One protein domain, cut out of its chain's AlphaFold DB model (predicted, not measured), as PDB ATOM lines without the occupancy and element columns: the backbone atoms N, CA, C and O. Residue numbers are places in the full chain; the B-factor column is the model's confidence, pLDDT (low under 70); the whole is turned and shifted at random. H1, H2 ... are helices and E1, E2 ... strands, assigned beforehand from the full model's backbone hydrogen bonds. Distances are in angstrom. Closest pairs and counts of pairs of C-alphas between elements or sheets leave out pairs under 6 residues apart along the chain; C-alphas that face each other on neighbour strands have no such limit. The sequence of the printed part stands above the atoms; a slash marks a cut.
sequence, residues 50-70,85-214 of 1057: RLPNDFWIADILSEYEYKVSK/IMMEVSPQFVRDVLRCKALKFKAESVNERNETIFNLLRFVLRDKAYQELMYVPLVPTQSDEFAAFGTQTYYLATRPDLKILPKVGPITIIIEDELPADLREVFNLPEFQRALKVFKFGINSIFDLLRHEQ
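AT A GLANCE: This is residues 50 to 70 and 85 to 214 of the 1057 residues of the protein "BTB domain-containing protein" of Diversispora epigaea (UniProt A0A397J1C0). Look for an elongated body in two halves: at one end a loose group of helices, H1, H2, H3 and H4, with the short strand E1 at its far edge, and at the other a small parallel sheet, E3 E2 E4, with the helices H5 to H9 set round it. A long unnamed stretch, residues 134 to 153, joins the halves, and H4 meets H8 between them. The 151 printed residues run H1 E1 H2 H3 H4 E2 H5 H6 E3 H7 H8 E4 H9, nine named helices and four named strands, with sheet order E3 E2 E4; the class is mostly helix. The whole is compact by its radius of gyration of the C-alphas, 16.3 A, and spans 52 by 34 by 27 A.

IN THESE COORDINATES: Find C-alpha 55 at (-21.194, -37.081, 0.108); there H1 begins, residues 55 to 63, 13.6 A long. After the cut come E1, residues 86 to 88, and H2, residues 91 to 100, 14.9 A. H3, residues 110 to 124, is the longest helix at 21.0 A and starts at C-alpha 110, (-28.191, -17.844, 2.356). Next read H4, 130 to 133; E2, 154 to 157; H5, 159 to 164; H6, 169 to 172; E3, 173 to 175; H7, 181 to 187; H8, 190 to 196; and E4, 198 to 200. H9, residues 203 to 212, 15.2 A, ends at C-alpha 212, (-9.149, 2.607, 5.983).

HOW THE PARTS SIT: H1 is near H2. H2 touches H3, which does so with its residues 123 to 124 alone; the closest C-alphas, those of Pro 91 and Val 124, are 4.5 A apart. H4 touches H8, closest C-alphas Gln 131 and Ala 195 at 5.4 A. E1 pairs with no named strand. In the sheet, N 174 and O 155 of E3 and E2 are 2.9 A apart, and N 199 and O 154 of E4 and E2 2.8 A, within hydrogen-bond range. E2, H5 H6, E3 form a strand-helix-strand unit, parallel neighbour strands with helices between, its crossover right-handed; E3, H7 H8, E4 form a split one, with E2 between its strands, also right-handed. H5, H6, H7 and H9 only graze the sheet; H8 stands, only just, at its level, with a height of 4.0 A. Every O i to N i+4 pair is within hydrogen-bond range in H3, H7 and H8, against 4 of 5 in H1, 5 of 6 in H2, 4 of 6 in H9 and 0 of 2 in H5, where 3 of 3 O i to N i+3 pairs are; H4 and H6 are too short for such a pair.

THE WHOLE: The farthest C-alphas, Ile 85 and Gln 214, are 54.1 A apart. Residues 71 to 84 are not printed, with 15.1 A from C-alpha 70 to 85. The link H4 to E2 is long. Mean pLDDT of the printed part is 74.0; 55 residues are under 70, among them 100 to 112.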
ATOM      1  N   ARG A  50     -11.387 -40.444  -4.723       67.69
ATOM      2  CA  ARG A  50     -12.165 -41.259  -3.791       67.69
ATOM      3  C   ARG A  50     -12.505 -40.463  -2.537       67.69
ATOM      4  O   ARG A  50     -11.606 -40.068  -1.802       67.69
ATOM      5  N   LEU A  51     -13.795 -40.274  -2.265       64.38
ATOM      6  CA  LEU A  51     -14.253 -39.528  -1.090       64.38
ATOM      7  C   LEU A  51     -14.363 -40.386   0.179       64.38
ATOM      8  O   LEU A  51     -14.943 -41.478   0.130       64.38
ATOM      9  N   PRO A  52     -13.922 -39.866   1.333       58.88
ATOM     10  CA  PRO A  52     -14.215 -40.447   2.634       58.88
ATOM     11  C   PRO A  52     -15.628 -40.045   3.090       58.88
ATOM     12  O   PRO A  52     -15.773 -39.022   3.729       58.88
ATOM     13  N   ASN A  53     -16.660 -40.836   2.758       60.53
ATOM     14  CA  ASN A  53     -18.065 -40.803   3.250       60.53
ATOM     15  C   ASN A  53     -18.847 -39.456   3.286       60.53
ATOM     16  O   ASN A  53     -20.056 -39.475   3.507       60.53
ATOM     17  N   ASP A  54     -18.219 -38.313   3.031       63.38
ATOM     18  CA  ASP A  54     -18.784 -36.968   3.102       63.38
ATOM     19  C   ASP A  54     -19.359 -36.608   1.719       63.38
ATOM     20  O   ASP A  54     -18.711 -35.983   0.877       63.38
ATOM     21  N   PHE A  55     -20.577 -37.093   1.445       62.81
ATOM     22  CA  PHE A  55     -21.194 -37.081   0.108       62.81
ATOM     23  C   PHE A  55     -21.361 -35.687  -0.516       62.81
ATOM     24  O   PHE A  55     -21.300 -35.586  -1.737       62.81
ATOM     25  N   TRP A  56     -21.513 -34.640   0.296       69.88
ATOM     26  CA  TRP A  56     -21.677 -33.249  -0.149       69.88
ATOM     27  C   TRP A  56     -20.386 -32.646  -0.732       69.88
ATOM     28  O   TRP A  56     -20.447 -31.800  -1.619       69.88
ATOM     29  N   ILE A  57     -19.200 -33.126  -0.327       72.38
ATOM     30  CA  ILE A  57     -17.920 -32.715  -0.941       72.38
ATOM     31  C   ILE A  57     -17.850 -33.204  -2.395       72.38
ATOM     32  O   ILE A  57     -17.219 -32.565  -3.235       72.38
ATOM     33  N   ALA A  58     -18.531 -34.312  -2.717       67.31
ATOM     34  CA  ALA A  58     -18.620 -34.817  -4.087       67.31
ATOM     35  C   ALA A  58     -19.266 -33.807  -5.014       67.31
ATOM     36  O   ALA A  58     -18.787 -33.615  -6.128       67.31
ATOM     37  N   ASP A  59     -20.332 -33.176  -4.536       67.06
ATOM     38  CA  ASP A  59     -21.117 -32.254  -5.334       67.06
ATOM     39  C   ASP A  59     -20.277 -30.997  -5.612       67.06
ATOM     40  O   ASP A  59     -20.132 -30.604  -6.767       67.06
ATOM     41  N   ILE A  60     -19.550 -30.502  -4.604       70.19
ATOM     42  CA  ILE A  60     -18.596 -29.388  -4.747       70.19
ATOM     43  C   ILE A  60     -17.476 -29.724  -5.740       70.19
ATOM     44  O   ILE A  60     -17.202 -28.950  -6.652       70.19
ATOM     45  N   LEU A  61     -16.818 -30.879  -5.597       71.56
ATOM     46  CA  LEU A  61     -15.722 -31.273  -6.492       71.56
ATOM     47  C   LEU A  61     -16.205 -31.532  -7.928       71.56
ATOM     48  O   LEU A  61     -15.468 -31.264  -8.880       71.56
ATOM     49  N   SER A  62     -17.442 -32.013  -8.096       68.50
ATOM     50  CA  SER A  62     -18.038 -32.266  -9.410       68.50
ATOM     51  C   SER A  62     -18.295 -30.984 -10.206       68.50
ATOM     52  O   SER A  62     -18.087 -30.976 -11.419       68.50
ATOM     53  N   GLU A  63     -18.644 -29.881  -9.535       65.75
ATOM     54  CA  GLU A  63     -18.794 -28.561 -10.165       65.75
ATOM     55  C   GLU A  63     -17.467 -28.004 -10.708       65.75
ATOM     56  O   GLU A  63     -17.463 -27.153 -11.599       65.75
ATOM     57  N   TYR A  64     -16.334 -28.530 -10.240       65.06
ATOM     58  CA  TYR A  64     -14.999 -28.191 -10.735       65.06
ATOM     59  C   TYR A  64     -14.437 -29.181 -11.756       65.06
ATOM     60  O   TYR A  64     -13.236 -29.129 -12.041       65.06
ATOM     61  N   GLU A  65     -15.311 -30.011 -12.336       63.00
ATOM     62  CA  GLU A  65     -15.031 -31.001 -13.386       63.00
ATOM     63  C   GLU A  65     -14.209 -32.213 -12.915       63.00
ATOM     64  O   GLU A  65     -13.714 -32.993 -13.732       63.00
ATOM     65  N   TYR A  66     -14.109 -32.441 -11.600       68.25
ATOM     66  CA  TYR A  66     -13.477 -33.644 -11.068       68.25
ATOM     67  C   TYR A  66     -14.478 -34.796 -10.956       68.25
ATOM     68  O   TYR A  66     -15.510 -34.701 -10.290       68.25
ATOM     69  N   LYS A  67     -14.157 -35.934 -11.583       64.38
ATOM     70  CA  LYS A  67     -14.966 -37.152 -11.470       64.38
ATOM     71  C   LYS A  67     -14.614 -37.903 -10.191       64.38
ATOM     72  O   LYS A  67     -13.483 -38.341  -9.990       64.38
ATOM     73  N   VAL A  68     -15.613 -38.083  -9.336       62.91
ATOM     74  CA  VAL A  68     -15.446 -38.702  -8.020       62.91
ATOM     75  C   VAL A  68     -16.037 -40.113  -8.009       62.91
ATOM     76  O   VAL A  68     -17.185 -40.305  -8.413       62.91
ATOM     77  N   SER A  69     -15.284 -41.103  -7.522       60.22
ATOM     78  CA  SER A  69     -15.791 -42.458  -7.291       60.22
ATOM     79  C   SER A  69     -16.323 -42.594  -5.858       60.22
ATOM     80  O   SER A  69     -15.627 -42.364  -4.863       60.22
ATOM     81  N   LYS A  70     -17.610 -42.942  -5.743       56.25
ATOM     82  CA  LYS A  70     -18.293 -43.179  -4.466       56.25
ATOM     83  C   LYS A  70     -18.246 -44.690  -4.166       56.25
ATOM     84  O   LYS A  70     -18.989 -45.445  -4.780       56.25
ATOM     85  N   ILE A  85      -4.821 -43.974 -11.761       56.62
ATOM     86  CA  ILE A  85      -4.379 -43.618 -10.409       56.62
ATOM     87  C   ILE A  85      -5.570 -42.980  -9.677       56.62
ATOM     88  O   ILE A  85      -6.057 -41.919 -10.070       56.62
ATOM     89  N   MET A  86      -6.068 -43.645  -8.629       60.69
ATOM     90  CA  MET A  86      -7.101 -43.091  -7.748       60.69
ATOM     91  C   MET A  86      -6.464 -42.359  -6.567       60.69
ATOM     92  O   MET A  86      -5.684 -42.953  -5.824       60.69
ATOM     93  N   MET A  87      -6.824 -41.089  -6.377       62.50
ATOM     94  CA  MET A  87      -6.348 -40.258  -5.264       62.50
ATOM     95  C   MET A  87      -7.431 -40.177  -4.177       62.50
ATOM     96  O   MET A  87      -8.615 -40.094  -4.499       62.50
ATOM     97  N   GLU A  88      -7.073 -40.232  -2.893       69.38
ATOM     98  CA  GLU A  88      -8.037 -40.036  -1.796       69.38
ATOM     99  C   GLU A  88      -8.314 -38.541  -1.593       69.38
ATOM    100  O   GLU A  88      -7.390 -37.728  -1.643       69.38
ATOM    101  N   VAL A  89      -9.578 -38.164  -1.363       75.44
ATOM    102  CA  VAL A  89      -9.933 -36.781  -1.017       75.44
ATOM    103  C   VAL A  89      -9.459 -36.500   0.403       75.44
ATOM    104  O   VAL A  89     -10.160 -36.761   1.381       75.44
ATOM    105  N   SER A  90      -8.250 -35.959   0.507       78.44
ATOM    106  CA  SER A  90      -7.713 -35.400   1.740       78.44
ATOM    107  C   SER A  90      -8.134 -33.931   1.902       78.44
ATOM    108  O   SER A  90      -8.421 -33.256   0.907       78.44
ATOM    109  N   PRO A  91      -8.136 -33.392   3.136       82.81
ATOM    110  CA  PRO A  91      -8.268 -31.954   3.374       82.81
ATOM    111  C   PRO A  91      -7.322 -31.116   2.500       82.81
ATOM    112  O   PRO A  91      -7.758 -30.127   1.914       82.81
ATOM    113  N   GLN A  92      -6.070 -31.560   2.324       81.06
ATOM    114  CA  GLN A  92      -5.076 -30.881   1.487       81.06
ATOM    115  C   GLN A  92      -5.483 -30.802   0.018       81.06
ATOM    116  O   GLN A  92      -5.423 -29.733  -0.586       81.06
ATOM    117  N   PHE A  93      -5.969 -31.910  -0.542       80.81
ATOM    118  CA  PHE A  93      -6.451 -31.930  -1.918       80.81
ATOM    119  C   PHE A  93      -7.608 -30.937  -2.122       80.81
ATOM    120  O   PHE A  93      -7.618 -30.178  -3.091       80.81
ATOM    121  N   VAL A  94      -8.561 -30.888  -1.184       79.50
ATOM    122  CA  VAL A  94      -9.685 -29.937  -1.247       79.50
ATOM    123  C   VAL A  94      -9.189 -28.490  -1.167       79.50
ATOM    124  O   VAL A  94      -9.651 -27.657  -1.944       79.50
ATOM    125  N   ARG A  95      -8.216 -28.179  -0.298       85.31
ATOM    126  CA  ARG A  95      -7.599 -26.841  -0.232       85.31
ATOM    127  C   ARG A  95      -6.972 -26.430  -1.564       85.31
ATOM    128  O   ARG A  95      -7.213 -25.315  -2.021       85.31
ATOM    129  N   ASP A  96      -6.210 -27.321  -2.196       78.00
ATOM    130  CA  ASP A  96      -5.527 -27.041  -3.465       78.00
ATOM    131  C   ASP A  96      -6.514 -26.799  -4.618       78.00
ATOM    132  O   ASP A  96      -6.321 -25.873  -5.407       78.00
ATOM    133  N   VAL A  97      -7.615 -27.559  -4.676       77.00
ATOM    134  CA  VAL A  97      -8.690 -27.344  -5.662       77.00
ATOM    135  C   VAL A  97      -9.347 -25.977  -5.475       77.00
ATOM    136  O   VAL A  97      -9.487 -25.215  -6.435       77.00
ATOM    137  N   LEU A  98      -9.717 -25.642  -4.237       78.19
ATOM    138  CA  LEU A  98     -10.386 -24.379  -3.921       78.19
ATOM    139  C   LEU A  98      -9.474 -23.158  -4.106       78.19
ATOM    140  O   LEU A  98      -9.973 -22.059  -4.329       78.19
ATOM    141  N   ARG A  99      -8.148 -23.328  -4.046       79.06
ATOM    142  CA  ARG A  99      -7.186 -22.241  -4.290       79.06
ATOM    143  C   ARG A  99      -7.155 -21.800  -5.759       79.06
ATOM    144  O   ARG A  99      -6.874 -20.640  -6.044       79.06
ATOM    145  N   CYS A 100      -7.435 -22.714  -6.686       69.44
ATOM    146  CA  CYS A 100      -7.268 -22.489  -8.124       69.44
ATOM    147  C   CYS A 100      -8.561 -22.087  -8.856       69.44
ATOM    148  O   CYS A 100      -8.488 -21.651 -10.006       69.44
ATOM    149  N   LYS A 101      -9.742 -22.231  -8.237       65.62
ATOM    150  CA  LYS A 101     -11.041 -21.920  -8.861       65.62
ATOM    151  C   LYS A 101     -11.992 -21.240  -7.859       65.62
ATOM    152  O   LYS A 101     -11.986 -21.554  -6.676       65.62
ATOM    153  N   ALA A 102     -12.814 -20.297  -8.330       59.66
ATOM    154  CA  ALA A 102     -13.744 -19.542  -7.481       59.66
ATOM    155  C   ALA A 102     -14.975 -20.374  -7.067       59.66
ATOM    156  O   ALA A 102     -15.634 -20.955  -7.932       59.66
ATOM    157  N   LEU A 103     -15.319 -20.350  -5.770       64.19
ATOM    158  CA  LEU A 103     -16.496 -21.012  -5.186       64.19
ATOM    159  C   LEU A 103     -17.811 -20.462  -5.729       64.19
ATOM    160  O   LEU A 103     -18.236 -19.359  -5.390       64.19
ATOM    161  N   LYS A 104     -18.478 -21.278  -6.550       59.62
ATOM    162  CA  LYS A 104     -19.880 -21.116  -6.935       59.62
ATOM    163  C   LYS A 104     -20.673 -22.204  -6.219       59.62
ATOM    164  O   LYS A 104     -20.262 -23.350  -6.230       59.62
ATOM    165  N   PHE A 105     -21.768 -21.830  -5.570       62.56
ATOM    166  CA  PHE A 105     -22.722 -22.774  -4.994       62.56
ATOM    167  C   PHE A 105     -24.101 -22.443  -5.546       62.56
ATOM    168  O   PHE A 105     -24.479 -21.268  -5.590       62.56
ATOM    169  N   LYS A 106     -24.877 -23.461  -5.918       55.38
ATOM    170  CA  LYS A 106     -26.331 -23.328  -6.048       55.38
ATOM    171  C   LYS A 106     -26.956 -23.626  -4.688       55.38
ATOM    172  O   LYS A 106     -27.069 -24.785  -4.314       55.38
ATOM    173  N   ALA A 107     -27.334 -22.588  -3.953       59.44
ATOM    174  CA  ALA A 107     -28.107 -22.714  -2.720       59.44
ATOM    175  C   ALA A 107     -29.430 -21.957  -2.879       59.44
ATOM    176  O   ALA A 107     -29.451 -20.889  -3.492       59.44
ATOM    177  N   GLU A 108     -30.520 -22.507  -2.345       57.12
ATOM    178  CA  GLU A 108     -31.854 -21.894  -2.420       57.12
ATOM    179  C   GLU A 108     -32.033 -20.790  -1.361       57.12
ATOM    180  O   GLU A 108     -32.865 -19.897  -1.525       57.12
ATOM    181  N   SER A 109     -31.196 -20.790  -0.313       66.62
ATOM    182  CA  SER A 109     -31.131 -19.739   0.707       66.62
ATOM    183  C   SER A 109     -29.698 -19.455   1.194       66.62
ATOM    184  O   SER A 109     -28.799 -20.292   1.095       66.62
ATOM    185  N   VAL A 110     -29.482 -18.264   1.769       64.56
ATOM    186  CA  VAL A 110     -28.191 -17.844   2.356       64.56
ATOM    187  C   VAL A 110     -27.778 -18.744   3.534       64.56
ATOM    188  O   VAL A 110     -26.600 -19.064   3.682       64.56
ATOM    189  N   ASN A 111     -28.737 -19.232   4.327       66.50
ATOM    190  CA  ASN A 111     -28.459 -20.095   5.482       66.50
ATOM    191  C   ASN A 111     -27.924 -21.477   5.077       66.50
ATOM    192  O   ASN A 111     -26.967 -21.963   5.673       66.50
ATOM    193  N   GLU A 112     -28.488 -22.094   4.035       68.81
ATOM    194  CA  GLU A 112     -27.995 -23.380   3.515       68.81
ATOM    195  C   GLU A 112     -26.598 -23.250   2.894       68.81
ATOM    196  O   GLU A 112     -25.748 -24.135   3.046       68.81
ATOM    197  N   ARG A 113     -26.332 -22.113   2.237       70.62
ATOM    198  CA  ARG A 113     -25.012 -21.779   1.694       70.62
ATOM    199  C   ARG A 113     -23.964 -21.667   2.804       70.62
ATOM    200  O   ARG A 113     -22.895 -22.264   2.689       70.62
ATOM    201  N   ASN A 114     -24.284 -20.952   3.885       73.25
ATOM    202  CA  ASN A 114     -23.384 -20.754   5.022       73.25
ATOM    203  C   ASN A 114     -23.099 -22.065   5.769       73.25
ATOM    204  O   ASN A 114     -21.938 -22.357   6.047       73.25
ATOM    205  N   GLU A 115     -24.109 -22.907   6.010       75.50
ATOM    206  CA  GLU A 115     -23.905 -24.223   6.637       75.50
ATOM    207  C   GLU A 115     -23.024 -25.154   5.795       75.50
ATOM    208  O   GLU A 115     -22.130 -25.825   6.316       75.50
ATOM    209  N   THR A 116     -23.200 -25.157   4.473       74.56
ATOM    210  CA  THR A 116     -22.343 -25.936   3.562       74.56
ATOM    211  C   THR A 116     -20.882 -25.484   3.645       74.56
ATOM    212  O   THR A 116     -19.965 -26.307   3.666       74.56
ATOM    213  N   ILE A 117     -20.653 -24.178   3.760       75.31
ATOM    214  CA  ILE A 117     -19.316 -23.589   3.871       75.31
ATOM    215  C   ILE A 117     -18.700 -23.834   5.249       75.31
ATOM    216  O   ILE A 117     -17.520 -24.166   5.327       75.31
ATOM    217  N   PHE A 118     -19.474 -23.760   6.332       82.50
ATOM    218  CA  PHE A 118     -18.995 -24.144   7.660       82.50
ATOM    219  C   PHE A 118     -18.633 -25.630   7.721       82.50
ATOM    220  O   PHE A 118     -17.608 -25.984   8.301       82.50
ATOM    221  N   ASN A 119     -19.392 -26.500   7.055       79.44
ATOM    222  CA  ASN A 119     -19.042 -27.914   6.921       79.44
ATOM    223  C   ASN A 119     -17.770 -28.126   6.087       79.44
ATOM    224  O   ASN A 119     -16.926 -28.947   6.454       79.44
ATOM    225  N   LEU A 120     -17.576 -27.337   5.026       80.25
ATOM    226  CA  LEU A 120     -16.345 -27.325   4.235       80.25
ATOM    227  C   LEU A 120     -15.141 -26.872   5.059       80.25
ATOM    228  O   LEU A 120     -14.126 -27.565   5.058       80.25
ATOM    229  N   LEU A 121     -15.280 -25.787   5.826       83.62
ATOM    230  CA  LEU A 121     -14.287 -25.324   6.796       83.62
ATOM    231  C   LEU A 121     -13.956 -26.419   7.812       83.62
ATOM    232  O   LEU A 121     -12.784 -26.745   7.979       83.62
ATOM    233  N   ARG A 122     -14.962 -27.056   8.429       84.75
ATOM    234  CA  ARG A 122     -14.760 -28.180   9.361       84.75
ATOM    235  C   ARG A 122     -13.948 -29.300   8.726       84.75
ATOM    236  O   ARG A 122     -13.053 -29.828   9.376       84.75
ATOM    237  N   PHE A 123     -14.236 -29.656   7.473       82.88
ATOM    238  CA  PHE A 123     -13.514 -30.704   6.757       82.88
ATOM    239  C   PHE A 123     -12.056 -30.319   6.477       82.88
ATOM    240  O   PHE A 123     -11.152 -31.082   6.820       82.88
ATOM    241  N   VAL A 124     -11.810 -29.134   5.903       82.69
ATOM    242  CA  VAL A 124     -10.446 -28.690   5.564       82.69
ATOM    243  C   VAL A 124      -9.603 -28.337   6.790       82.69
ATOM    244  O   VAL A 124      -8.387 -28.241   6.670       82.69
ATOM    245  N   LEU A 125     -10.224 -28.157   7.959       84.00
ATOM    246  CA  LEU A 125      -9.547 -27.911   9.234       84.00
ATOM    247  C   LEU A 125      -9.234 -29.195  10.024       84.00
ATOM    248  O   LEU A 125      -8.521 -29.110  11.026       84.00
ATOM    249  N   ARG A 126      -9.716 -30.379   9.601       81.50
ATOM    250  CA  ARG A 126      -9.555 -31.646  10.355       81.50
ATOM    251  C   ARG A 126      -8.097 -32.005  10.656       81.50
ATOM    252  O   ARG A 126      -7.821 -32.572  11.708       81.50
ATOM    253  N   ASP A 127      -7.176 -31.689   9.750       84.00
ATOM    254  CA  ASP A 127      -5.746 -31.997   9.876       84.00
ATOM    255  C   ASP A 127      -4.928 -30.888  10.564       84.00
ATOM    256  O   ASP A 127      -3.728 -31.056  10.770       84.00
ATOM    257  N   LYS A 128      -5.571 -29.775  10.951       84.88
ATOM    258  CA  LYS A 128      -4.958 -28.604  11.608       84.88
ATOM    259  C   LYS A 128      -3.788 -27.977  10.834       84.88
ATOM    260  O   LYS A 128      -3.015 -27.207  11.407       84.88
ATOM    261  N   ALA A 129      -3.664 -28.245   9.533       85.19
ATOM    262  CA  ALA A 129      -2.620 -27.689   8.677       85.19
ATOM    263  C   ALA A 129      -2.952 -26.239   8.270       85.19
ATOM    264  O   ALA A 129      -3.181 -25.924   7.104       85.19
ATOM    265  N   TYR A 130      -3.020 -25.327   9.247       87.00
ATOM    266  CA  TYR A 130      -3.576 -23.986   9.040       87.00
ATOM    267  C   TYR A 130      -2.830 -23.165   7.984       87.00
ATOM    268  O   TYR A 130      -3.468 -22.432   7.243       87.00
ATOM    269  N   GLN A 131      -1.506 -23.300   7.860       82.00
ATOM    270  CA  GLN A 131      -0.719 -22.565   6.854       82.00
ATOM    271  C   GLN A 131      -1.132 -22.901   5.413       82.00
ATOM    272  O   GLN A 131      -1.075 -22.046   4.533       82.00
ATOM    273  N   GLU A 132      -1.610 -24.122   5.178       83.06
ATOM    274  CA  GLU A 132      -2.031 -24.588   3.857       83.06
ATOM    275  C   GLU A 132      -3.389 -23.995   3.438       83.06
ATOM    276  O   GLU A 132      -3.769 -24.075   2.272       83.06
ATOM    277  N   LEU A 133      -4.110 -23.326   4.346       83.06
ATOM    278  CA  LEU A 133      -5.344 -22.600   4.023       83.06
ATOM    279  C   LEU A 133      -5.098 -21.242   3.365       83.06
ATOM    280  O   LEU A 133      -6.055 -20.606   2.924       83.06
ATOM    281  N   MET A 134      -3.848 -20.788   3.258       81.88
ATOM    282  CA  MET A 134      -3.545 -19.548   2.552       81.88
ATOM    283  C   MET A 134      -4.112 -19.551   1.125       81.88
ATOM    284  O   MET A 134      -3.969 -20.516   0.368       81.88
ATOM    285  N   TYR A 135      -4.744 -18.432   0.770       81.56
ATOM    286  CA  TYR A 135      -5.428 -18.172  -0.497       81.56
ATOM    287  C   TYR A 135      -6.683 -19.020  -0.764       81.56
ATOM    288  O   TYR A 135      -7.252 -18.922  -1.847       81.56
ATOM    289  N   VAL A 136      -7.163 -19.805   0.207       83.75
ATOM    290  CA  VAL A 136      -8.414 -20.565   0.069       83.75
ATOM    291  C   VAL A 136      -9.622 -19.638   0.318       83.75
ATOM    292  O   VAL A 136      -9.678 -19.027   1.391       83.75
ATOM    293  N   PRO A 137     -10.590 -19.521  -0.622       80.56
ATOM    294  CA  PRO A 137     -11.720 -18.583  -0.560       80.56
ATOM    295  C   PRO A 137     -12.867 -19.061   0.348       80.56
ATOM    296  O   PRO A 137     -13.980 -19.301  -0.109       80.56
ATOM    297  N   LEU A 138     -12.584 -19.233   1.642       82.94
ATOM    298  CA  LEU A 138     -13.540 -19.721   2.649       82.94
ATOM    299  C   LEU A 138     -13.658 -18.817   3.884       82.94
ATOM    300  O   LEU A 138     -14.181 -19.250   4.907       82.94
ATOM    301  N   VAL A 139     -13.177 -17.575   3.828       82.56
ATOM    302  CA  VAL A 139     -13.335 -16.631   4.942       82.56
ATOM    303  C   VAL A 139     -14.786 -16.137   4.974       82.56
ATOM    304  O   VAL A 139     -15.219 -15.522   3.994       82.56
ATOM    305  N   PRO A 140     -15.534 -16.364   6.070       76.00
ATOM    306  CA  PRO A 140     -16.886 -15.843   6.225       76.00
ATOM    307  C   PRO A 140     -16.803 -14.357   6.592       76.00
ATOM    308  O   PRO A 140     -16.637 -14.001   7.759       76.00
ATOM    309  N   THR A 141     -16.824 -13.493   5.578       76.12
ATOM    310  CA  THR A 141     -16.863 -12.037   5.782       76.12
ATOM    311  C   THR A 141     -18.301 -11.557   5.964       76.12
ATOM    312  O   THR A 141     -19.242 -12.312   5.735       76.12
ATOM    313  N   GLN A 142     -18.484 -10.310   6.397       68.12
ATOM    314  CA  GLN A 142     -19.809  -9.697   6.538       68.12
ATOM    315  C   GLN A 142     -20.519  -9.474   5.182       68.12
ATOM    316  O   GLN A 142     -21.744  -9.377   5.143       68.12
ATOM    317  N   SER A 143     -19.788  -9.361   4.072       63.44
ATOM    318  CA  SER A 143     -20.383  -9.369   2.734       63.44
ATOM    319  C   SER A 143     -20.863 -10.781   2.381       63.44
ATOM    320  O   SER A 143     -20.199 -11.749   2.736       63.44
ATOM    321  N   ASP A 144     -21.951 -10.927   1.614       57.88
ATOM    322  CA  ASP A 144     -22.417 -12.229   1.077       57.88
ATOM    323  C   ASP A 144     -21.403 -12.905   0.102       57.88
ATOM    324  O   ASP A 144     -21.711 -13.892  -0.591       57.88
ATOM    325  N   GLU A 145     -20.181 -12.362   0.033       65.56
ATOM    326  CA  GLU A 145     -19.016 -12.816  -0.708       65.56
ATOM    327  C   GLU A 145     -17.945 -13.382   0.251       65.56
ATOM    328  O   GLU A 145     -17.597 -12.801   1.281       65.56
ATOM    329  N   PHE A 146     -17.392 -14.545  -0.098       71.75
ATOM    330  CA  PHE A 146     -16.362 -15.219   0.698       71.75
ATOM    331  C   PHE A 146     -14.977 -14.786   0.240       71.75
ATOM    332  O   PHE A 146     -14.645 -14.877  -0.943       71.75
ATOM    333  N   ALA A 147     -14.153 -14.348   1.186       76.38
ATOM    334  CA  ALA A 147     -12.803 -13.896   0.895       76.38
ATOM    335  C   ALA A 147     -11.775 -15.022   1.091       76.38
ATOM    336  O   ALA A 147     -12.066 -16.076   1.661       76.38
ATOM    337  N   ALA A 148     -10.554 -14.821   0.597       82.50
ATOM    338  CA  ALA A 148      -9.486 -15.812   0.695       82.50
ATOM    339  C   ALA A 148      -8.571 -15.565   1.898       82.50
ATOM    340  O   ALA A 148      -8.116 -14.437   2.114       82.50
ATOM    341  N   PHE A 149      -8.257 -16.612   2.666       84.50
ATOM    342  CA  PHE A 149      -7.379 -16.482   3.836       84.50
ATOM    343  C   PHE A 149      -6.000 -15.916   3.446       84.50
ATOM    344  O   PHE A 149      -5.453 -16.240   2.392       84.50
ATOM    345  N   GLY A 150      -5.417 -15.061   4.292       77.62
ATOM    346  CA  GLY A 150      -4.067 -14.507   4.110       77.62
ATOM    347  C   GLY A 150      -3.899 -13.403   3.050       77.62
ATOM    348  O   GLY A 150      -2.856 -12.736   3.056       77.62
ATOM    349  N   THR A 151      -4.899 -13.167   2.188       78.69
ATOM    350  CA  THR A 151      -4.885 -12.077   1.182       78.69
ATOM    351  C   THR A 151      -4.883 -10.690   1.817       78.69
ATOM    352  O   THR A 151      -4.222  -9.778   1.327       78.69
ATOM    353  N   GLN A 152      -5.555 -10.557   2.952       79.19
ATOM    354  CA  GLN A 152      -5.598  -9.360   3.775       79.19
ATOM    355  C   GLN A 152      -5.674  -9.752   5.250       79.19
ATOM    356  O   GLN A 152      -5.759 -10.935   5.591       79.19
ATOM    357  N   THR A 153      -5.604  -8.752   6.120       81.81
ATOM    358  CA  THR A 153      -5.833  -8.944   7.547       81.81
ATOM    359  C   THR A 153      -7.331  -8.962   7.815       81.81
ATOM    360  O   THR A 153      -8.036  -8.039   7.412       81.81
ATOM    361  N   TYR A 154      -7.801  -9.999   8.501       83.81
ATOM    362  CA  TYR A 154      -9.187 -10.115   8.937       83.81
ATOM    363  C   TYR A 154      -9.284  -9.935  10.444       83.81
ATOM    364  O   TYR A 154      -8.385 -10.341  11.182       83.81
ATOM    365  N   TYR A 155     -10.396  -9.369  10.900       84.38
ATOM    366  CA  TYR A 155     -10.631  -9.127  12.318       84.38
ATOM    367  C   TYR A 155     -11.910  -9.817  12.785       84.38
ATOM    368  O   TYR A 155     -12.963  -9.657  12.173       84.38
ATOM    369  N   LEU A 156     -11.804 -10.589  13.867       83.44
ATOM    370  CA  LEU A 156     -12.928 -11.213  14.560       83.44
ATOM    371  C   LEU A 156     -13.592 -10.171  15.445       83.44
ATOM    372  O   LEU A 156     -13.025  -9.812  16.477       83.44
ATOM    373  N   ALA A 157     -14.746  -9.672  15.015       78.75
ATOM    374  CA  ALA A 157     -15.478  -8.619  15.703       78.75
ATOM    375  C   ALA A 157     -16.900  -9.078  16.044       78.75
ATOM    376  O   ALA A 157     -17.510  -9.870  15.324       78.75
ATOM    377  N   THR A 158     -17.444  -8.560  17.139       79.31
ATOM    378  CA  THR A 158     -18.845  -8.768  17.520       79.31
ATOM    379  C   THR A 158     -19.748  -7.790  16.769       79.31
ATOM    380  O   THR A 158     -19.302  -6.729  16.324       79.31
ATOM    381  N   ARG A 159     -21.049  -8.083  16.655       73.88
ATOM    382  CA  ARG A 159     -21.998  -7.145  16.016       73.88
ATOM    383  C   ARG A 159     -21.936  -5.708  16.567       73.88
ATOM    384  O   ARG A 159     -22.016  -4.779  15.766       73.88
ATOM    385  N   PRO A 160     -21.800  -5.462  17.884       71.56
ATOM    386  CA  PRO A 160     -21.688  -4.095  18.376       71.56
ATOM    387  C   PRO A 160     -20.331  -3.418  18.087       71.56
ATOM    388  O   PRO A 160     -20.302  -2.191  18.071       71.56
ATOM    389  N   ASP A 161     -19.251  -4.147  17.769       73.56
ATOM    390  CA  ASP A 161     -17.985  -3.538  17.303       73.56
ATOM    391  C   ASP A 161     -18.142  -2.845  15.933       73.56
ATOM    392  O   ASP A 161     -17.458  -1.863  15.639       73.56
ATOM    393  N   LEU A 162     -19.104  -3.296  15.119       71.62
ATOM    394  CA  LEU A 162     -19.405  -2.734  13.796       71.62
ATOM    395  C   LEU A 162     -19.958  -1.300  13.853       71.62
ATOM    396  O   LEU A 162     -19.901  -0.584  12.859       71.62
ATOM    397  N   LYS A 163     -20.462  -0.849  15.012       69.00
ATOM    398  CA  LYS A 163     -20.992   0.517  15.180       69.00
ATOM    399  C   LYS A 163     -19.920   1.606  15.043       69.00
ATOM    400  O   LYS A 163     -20.254   2.737  14.712       69.00
ATOM    401  N   ILE A 164     -18.647   1.275  15.285       69.50
ATOM    402  CA  ILE A 164     -17.511   2.208  15.156       69.50
ATOM    403  C   ILE A 164     -17.010   2.290  13.708       69.50
ATOM    404  O   ILE A 164     -16.397   3.292  13.342       69.50
ATOM    405  N   LEU A 165     -17.278   1.262  12.893       71.56
ATOM    406  CA  LEU A 165     -16.733   1.088  11.542       71.56
ATOM    407  C   LEU A 165     -17.848   0.846  10.498       71.56
ATOM    408  O   LEU A 165     -17.950  -0.257   9.947       71.56
ATOM    409  N   PRO A 166     -18.709   1.842  10.207       59.91
ATOM    410  CA  PRO A 166     -19.879   1.660   9.347       59.91
ATOM    411  C   PRO A 166     -19.531   1.446   7.867       59.91
ATOM    412  O   PRO A 166     -20.364   0.945   7.115       59.91
ATOM    413  N   LYS A 167     -18.331   1.855   7.424       61.34
ATOM    414  CA  LYS A 167     -17.928   1.895   6.005       61.34
ATOM    415  C   LYS A 167     -16.951   0.782   5.613       61.34
ATOM    416  O   LYS A 167     -16.988   0.340   4.469       61.34
ATOM    417  N   VAL A 168     -16.074   0.330   6.514       60.28
ATOM    418  CA  VAL A 168     -15.035  -0.688   6.222       60.28
ATOM    419  C   VAL A 168     -15.501  -2.130   6.488       60.28
ATOM    420  O   VAL A 168     -14.899  -3.074   5.978       60.28
ATOM    421  N   GLY A 169     -16.609  -2.315   7.214       61.31
ATOM    422  CA  GLY A 169     -17.058  -3.605   7.752       61.31
ATOM    423  C   GLY A 169     -17.217  -4.816   6.811       61.31
ATOM    424  O   GLY A 169     -16.845  -5.911   7.229       61.31
ATOM    425  N   PRO A 170     -17.681  -4.708   5.549       62.09
ATOM    426  CA  PRO A 170     -18.147  -5.903   4.840       62.09
ATOM    427  C   PRO A 170     -17.056  -6.926   4.483       62.09
ATOM    428  O   PRO A 170     -17.319  -8.122   4.510       62.09
ATOM    429  N   ILE A 171     -15.832  -6.492   4.155       64.88
ATOM    430  CA  ILE A 171     -14.838  -7.365   3.489       64.88
ATOM    431  C   ILE A 171     -13.714  -7.807   4.443       64.88
ATOM    432  O   ILE A 171     -13.142  -8.881   4.276       64.88
ATOM    433  N   THR A 172     -13.374  -7.008   5.461       73.62
ATOM    434  CA  THR A 172     -12.259  -7.286   6.395       73.62
ATOM    435  C   THR A 172     -12.705  -7.831   7.752       73.62
ATOM    436  O   THR A 172     -11.854  -8.215   8.556       73.62
ATOM    437  N   ILE A 173     -14.011  -7.861   8.034       77.94
ATOM    438  CA  ILE A 173     -14.546  -8.287   9.332       77.94
ATOM    439  C   ILE A 173     -15.205  -9.659   9.220       77.94
ATOM    440  O   ILE A 173     -15.989  -9.922   8.309       77.94
ATOM    441  N   ILE A 174     -14.881 -10.515  10.185       81.75
ATOM    442  CA  ILE A 174     -15.561 -11.780  10.443       81.75
ATOM    443  C   ILE A 174     -16.449 -11.554  11.662       81.75
ATOM    444  O   ILE A 174     -15.946 -11.195  12.731       81.75
ATOM    445  N   ILE A 175     -17.758 -11.759  11.504       77.81
ATOM    446  CA  ILE A 175     -18.710 -11.599  12.604       77.81
ATOM    447  C   ILE A 175     -18.576 -12.811  13.520       77.81
ATOM    448  O   ILE A 175     -19.071 -13.899  13.231       77.81
ATOM    449  N   GLU A 176     -17.890 -12.624  14.645       80.75
ATOM    450  CA  GLU A 176     -17.594 -13.703  15.582       80.75
ATOM    451  C   GLU A 176     -18.886 -14.340  16.119       80.75
ATOM    452  O   GLU A 176     -18.914 -15.537  16.398       80.75
ATOM    453  N   ASP A 177     -19.960 -13.555  16.278       77.69
ATOM    454  CA  ASP A 177     -21.300 -13.977  16.744       77.69
ATOM    455  C   ASP A 177     -22.059 -14.883  15.774       77.69
ATOM    456  O   ASP A 177     -23.012 -15.542  16.181       77.69
ATOM    457  N   GLU A 178     -21.627 -14.954  14.518       77.88
ATOM    458  CA  GLU A 178     -22.261 -15.771  13.477       77.88
ATOM    459  C   GLU A 178     -21.477 -17.058  13.188       77.88
ATOM    460  O   GLU A 178     -21.941 -17.919  12.440       77.88
ATOM    461  N   LEU A 179     -20.307 -17.228  13.815       81.62
ATOM    462  CA  LEU A 179     -19.544 -18.467  13.750       81.62
ATOM    463  C   LEU A 179     -20.142 -19.527  14.693       81.62
ATOM    464  O   LEU A 179     -20.352 -19.247  15.878       81.62
ATOM    465  N   PRO A 180     -20.328 -20.775  14.224       83.50
ATOM    466  CA  PRO A 180     -20.619 -21.909  15.094       83.50
ATOM    467  C   PRO A 180     -19.571 -22.061  16.207       83.50
ATOM    468  O   PRO A 180     -18.387 -21.802  15.985       83.50
ATOM    469  N   ALA A 181     -19.992 -22.501  17.398       83.06
ATOM    470  CA  ALA A 181     -19.145 -22.529  18.599       83.06
ATOM    471  C   ALA A 181     -17.817 -23.289  18.404       83.06
ATOM    472  O   ALA A 181     -16.772 -22.830  18.857       83.06
ATOM    473  N   ASP A 182     -17.846 -24.403  17.669       82.38
ATOM    474  CA  ASP A 182     -16.673 -25.222  17.357       82.38
ATOM    475  C   ASP A 182     -15.664 -24.498  16.447       82.38
ATOM    476  O   ASP A 182     -14.456 -24.549  16.679       82.38
ATOM    477  N   LEU A 183     -16.145 -23.763  15.440       84.25
ATOM    478  CA  LEU A 183     -15.290 -22.948  14.572       84.25
ATOM    479  C   LEU A 183     -14.798 -21.686  15.285       84.25
ATOM    480  O   LEU A 183     -13.642 -21.300  15.113       84.25
ATOM    481  N   ARG A 184     -15.631 -21.068  16.129       84.00
ATOM    482  CA  ARG A 184     -15.251 -19.917  16.958       84.00
ATOM    483  C   ARG A 184     -14.069 -20.255  17.871       84.00
ATOM    484  O   ARG A 184     -13.165 -19.432  18.007       84.00
ATOM    485  N   GLU A 185     -14.028 -21.451  18.462       84.38
ATOM    486  CA  GLU A 185     -12.873 -21.906  19.249       84.38
ATOM    487  C   GLU A 185     -11.596 -21.982  18.402       84.38
ATOM    488  O   GLU A 185     -10.558 -21.463  18.815       84.38
ATOM    489  N   VAL A 186     -11.673 -22.546  17.189       84.12
ATOM    490  CA  VAL A 186     -10.525 -22.664  16.269       84.12
ATOM    491  C   VAL A 186     -10.018 -21.292  15.816       84.12
ATOM    492  O   VAL A 186      -8.815 -21.039  15.867       84.12
ATOM    493  N   PHE A 187     -10.917 -20.382  15.432       85.81
ATOM    494  CA  PHE A 187     -10.571 -19.017  15.008       85.81
ATOM    495  C   PHE A 187      -9.941 -18.189  16.142       85.81
ATOM    496  O   PHE A 187      -9.177 -17.253  15.894       85.81
ATOM    497  N   ASN A 188     -10.207 -18.564  17.393       81.94
ATOM    498  CA  ASN A 188      -9.619 -17.951  18.577       81.94
ATOM    499  C   ASN A 188      -8.251 -18.530  18.987       81.94
ATOM    500  O   ASN A 188      -7.604 -17.966  19.873       81.94
ATOM    501  N   LEU A 189      -7.771 -19.607  18.349       85.88
ATOM    502  CA  LEU A 189      -6.457 -20.185  18.647       85.88
ATOM    503  C   LEU A 189      -5.314 -19.277  18.145       85.88
ATOM    504  O   LEU A 189      -5.276 -18.944  16.959       85.88
ATOM    505  N   PRO A 190      -4.303 -18.947  18.976       82.50
ATOM    506  CA  PRO A 190      -3.195 -18.072  18.572       82.50
ATOM    507  C   PRO A 190      -2.402 -18.563  17.349       82.50
ATOM    508  O   PRO A 190      -1.856 -17.760  16.592       82.50
ATOM    509  N   GLU A 191      -2.313 -19.882  17.169       83.62
ATOM    510  CA  GLU A 191      -1.626 -20.522  16.041       83.62
ATOM    511  C   GLU A 191      -2.393 -20.336  14.726       83.62
ATOM    512  O   GLU A 191      -1.782 -20.023  13.705       83.62
ATOM    513  N   PHE A 192      -3.725 -20.444  14.771       85.44
ATOM    514  CA  PHE A 192      -4.611 -20.185  13.635       85.44
ATOM    515  C   PHE A 192      -4.552 -18.707  13.225       85.44
ATOM    516  O   PHE A 192      -4.340 -18.377  12.057       85.44
ATOM    517  N   GLN A 193      -4.644 -17.816  14.214       85.44
ATOM    518  CA  GLN A 193      -4.620 -16.369  14.015       85.44
ATOM    519  C   GLN A 193      -3.333 -15.886  13.336       85.44
ATOM    520  O   GLN A 193      -3.375 -15.167  12.333       85.44
ATOM    521  N   ARG A 194      -2.173 -16.339  13.839       81.25
ATOM    522  CA  ARG A 194      -0.863 -16.001  13.261       81.25
ATOM    523  C   ARG A 194      -0.665 -16.578  11.862       81.25
ATOM    524  O   ARG A 194      -0.079 -15.897  11.025       81.25
ATOM    525  N   ALA A 195      -1.127 -17.803  11.609       81.25
ATOM    526  CA  ALA A 195      -0.935 -18.459  10.318       81.25
ATOM    527  C   ALA A 195      -1.722 -17.781   9.184       81.25
ATOM    528  O   ALA A 195      -1.231 -17.722   8.060       81.25
ATOM    529  N   LEU A 196      -2.922 -17.256   9.470       83.69
ATOM    530  CA  LEU A 196      -3.875 -16.825   8.436       83.69
ATOM    531  C   LEU A 196      -4.219 -15.330   8.446       83.69
ATOM    532  O   LEU A 196      -5.088 -14.905   7.684       83.69
ATOM    533  N   LYS A 197      -3.516 -14.528   9.259       82.88
ATOM    534  CA  LYS A 197      -3.761 -13.084   9.450       82.88
ATOM    535  C   LYS A 197      -5.193 -12.772   9.901       82.88
ATOM    536  O   LYS A 197      -5.772 -11.768   9.491       82.88
ATOM    537  N   VAL A 198      -5.759 -13.634  10.739       84.75
ATOM    538  CA  VAL A 198      -7.061 -13.419  11.379       84.75
ATOM    539  C   VAL A 198      -6.788 -13.025  12.825       84.75
ATOM    540  O   VAL A 198      -6.224 -13.824  13.557       84.75
ATOM    541  N   PHE A 199      -7.138 -11.821  13.258       82.88
ATOM    542  CA  PHE A 199      -6.846 -11.351  14.617       82.88
ATOM    543  C   PHE A 199      -8.121 -11.039  15.391       82.88
ATOM    544  O   PHE A 199      -9.146 -10.698  14.807       82.88
ATOM    545  N   LYS A 200      -8.051 -11.103  16.724       80.50
ATOM    546  CA  LYS A 200      -9.119 -10.558  17.569       80.50
ATOM    547  C   LYS A 200      -9.280  -9.058  17.323       80.50
ATOM    548  O   LYS A 200      -8.292  -8.329  17.178       80.50
ATOM    549  N   PHE A 201     -10.521  -8.592  17.304       77.69
ATOM    550  CA  PHE A 201     -10.802  -7.168  17.352       77.69
ATOM    551  C   PHE A 201     -10.374  -6.608  18.719       77.69
ATOM    552  O   PHE A 201     -10.681  -7.174  19.766       77.69
ATOM    553  N   GLY A 202      -9.598  -5.526  18.706       71.62
ATOM    554  CA  GLY A 202      -9.002  -4.919  19.894       71.62
ATOM    555  C   GLY A 202      -8.503  -3.503  19.608       71.62
ATOM    556  O   GLY A 202      -8.630  -3.017  18.485       71.62
ATOM    557  N   ILE A 203      -7.910  -2.837  20.608       70.06
ATOM    558  CA  ILE A 203      -7.535  -1.409  20.534       70.06
ATOM    559  C   ILE A 203      -6.645  -1.105  19.318       70.06
ATOM    560  O   ILE A 203      -6.936  -0.178  18.568       70.06
ATOM    561  N   ASN A 204      -5.603  -1.906  19.070       69.12
ATOM    562  CA  ASN A 204      -4.711  -1.708  17.916       69.12
ATOM    563  C   ASN A 204      -5.442  -1.904  16.575       69.12
ATOM    564  O   ASN A 204      -5.233  -1.138  15.638       69.12
ATOM    565  N   SER A 205      -6.358  -2.875  16.519       72.44
ATOM    566  CA  SER A 205      -7.197  -3.162  15.352       72.44
ATOM    567  C   SER A 205      -8.122  -1.988  15.012       72.44
ATOM    568  O   SER A 205      -8.293  -1.671  13.840       72.44
ATOM    569  N   ILE A 206      -8.666  -1.296  16.022       73.94
ATOM    570  CA  ILE A 206      -9.488  -0.087  15.837       73.94
ATOM    571  C   ILE A 206      -8.676   1.015  15.135       73.94
ATOM    572  O   ILE A 206      -9.160   1.611  14.176       73.94
ATOM    573  N   PHE A 207      -7.432   1.273  15.559       68.44
ATOM    574  CA  PHE A 207      -6.586   2.296  14.922       68.44
ATOM    575  C   PHE A 207      -6.232   1.964  13.472       68.44
ATOM    576  O   PHE A 207      -6.247   2.858  12.622       68.44
ATOM    577  N   ASP A 208      -5.913   0.702  13.192       67.50
ATOM    578  CA  ASP A 208      -5.579   0.261  11.840       67.50
ATOM    579  C   ASP A 208      -6.795   0.354  10.907       67.50
ATOM    580  O   ASP A 208      -6.679   0.874   9.796       67.50
ATOM    581  N   LEU A 209      -7.980  -0.055  11.373       71.06
ATOM    582  CA  LEU A 209      -9.216  -0.040  10.585       71.06
ATOM    583  C   LEU A 209      -9.777   1.373  10.354       71.06
ATOM    584  O   LEU A 209     -10.264   1.658   9.262       71.06
ATOM    585  N   LEU A 210      -9.637   2.298  11.309       68.31
ATOM    586  CA  LEU A 210     -10.084   3.689  11.130       68.31
ATOM    587  C   LEU A 210      -9.321   4.432  10.023       68.31
ATOM    588  O   LEU A 210      -9.903   5.268   9.330       68.31
ATOM    589  N   ARG A 211      -8.043   4.094   9.784       64.44
ATOM    590  CA  ARG A 211      -7.276   4.643   8.648       64.44
ATOM    591  C   ARG A 211      -7.893   4.268   7.299       64.44
ATOM    592  O   ARG A 211      -7.802   5.054   6.355       64.44
ATOM    593  N   HIS A 212      -8.505   3.086   7.205       63.41
ATOM    594  CA  HIS A 212      -9.149   2.607   5.983       63.41
ATOM    595  C   HIS A 212     -10.474   3.330   5.687       63.41
ATOM    596  O   HIS A 212     -10.797   3.521   4.516       63.41
ATOM    597  N   GLU A 213     -11.185   3.842   6.700       61.41
ATOM    598  CA  GLU A 213     -12.418   4.639   6.534       61.41
ATOM    599  C   GLU A 213     -12.178   6.087   6.067       61.41
ATOM    600  O   GLU A 213     -13.091   6.910   6.071       61.41
ATOM    601  N   GLN A 214     -10.950   6.423   5.655       57.38
ATOM    602  CA  GLN A 214     -10.505   7.785   5.326       57.38
ATOM    603  C   GLN A 214     -10.602   8.781   6.495       57.38
ATOM    604  O   GLN A 214     -10.343   9.974   6.305       57.38
TER     605      GLN A 214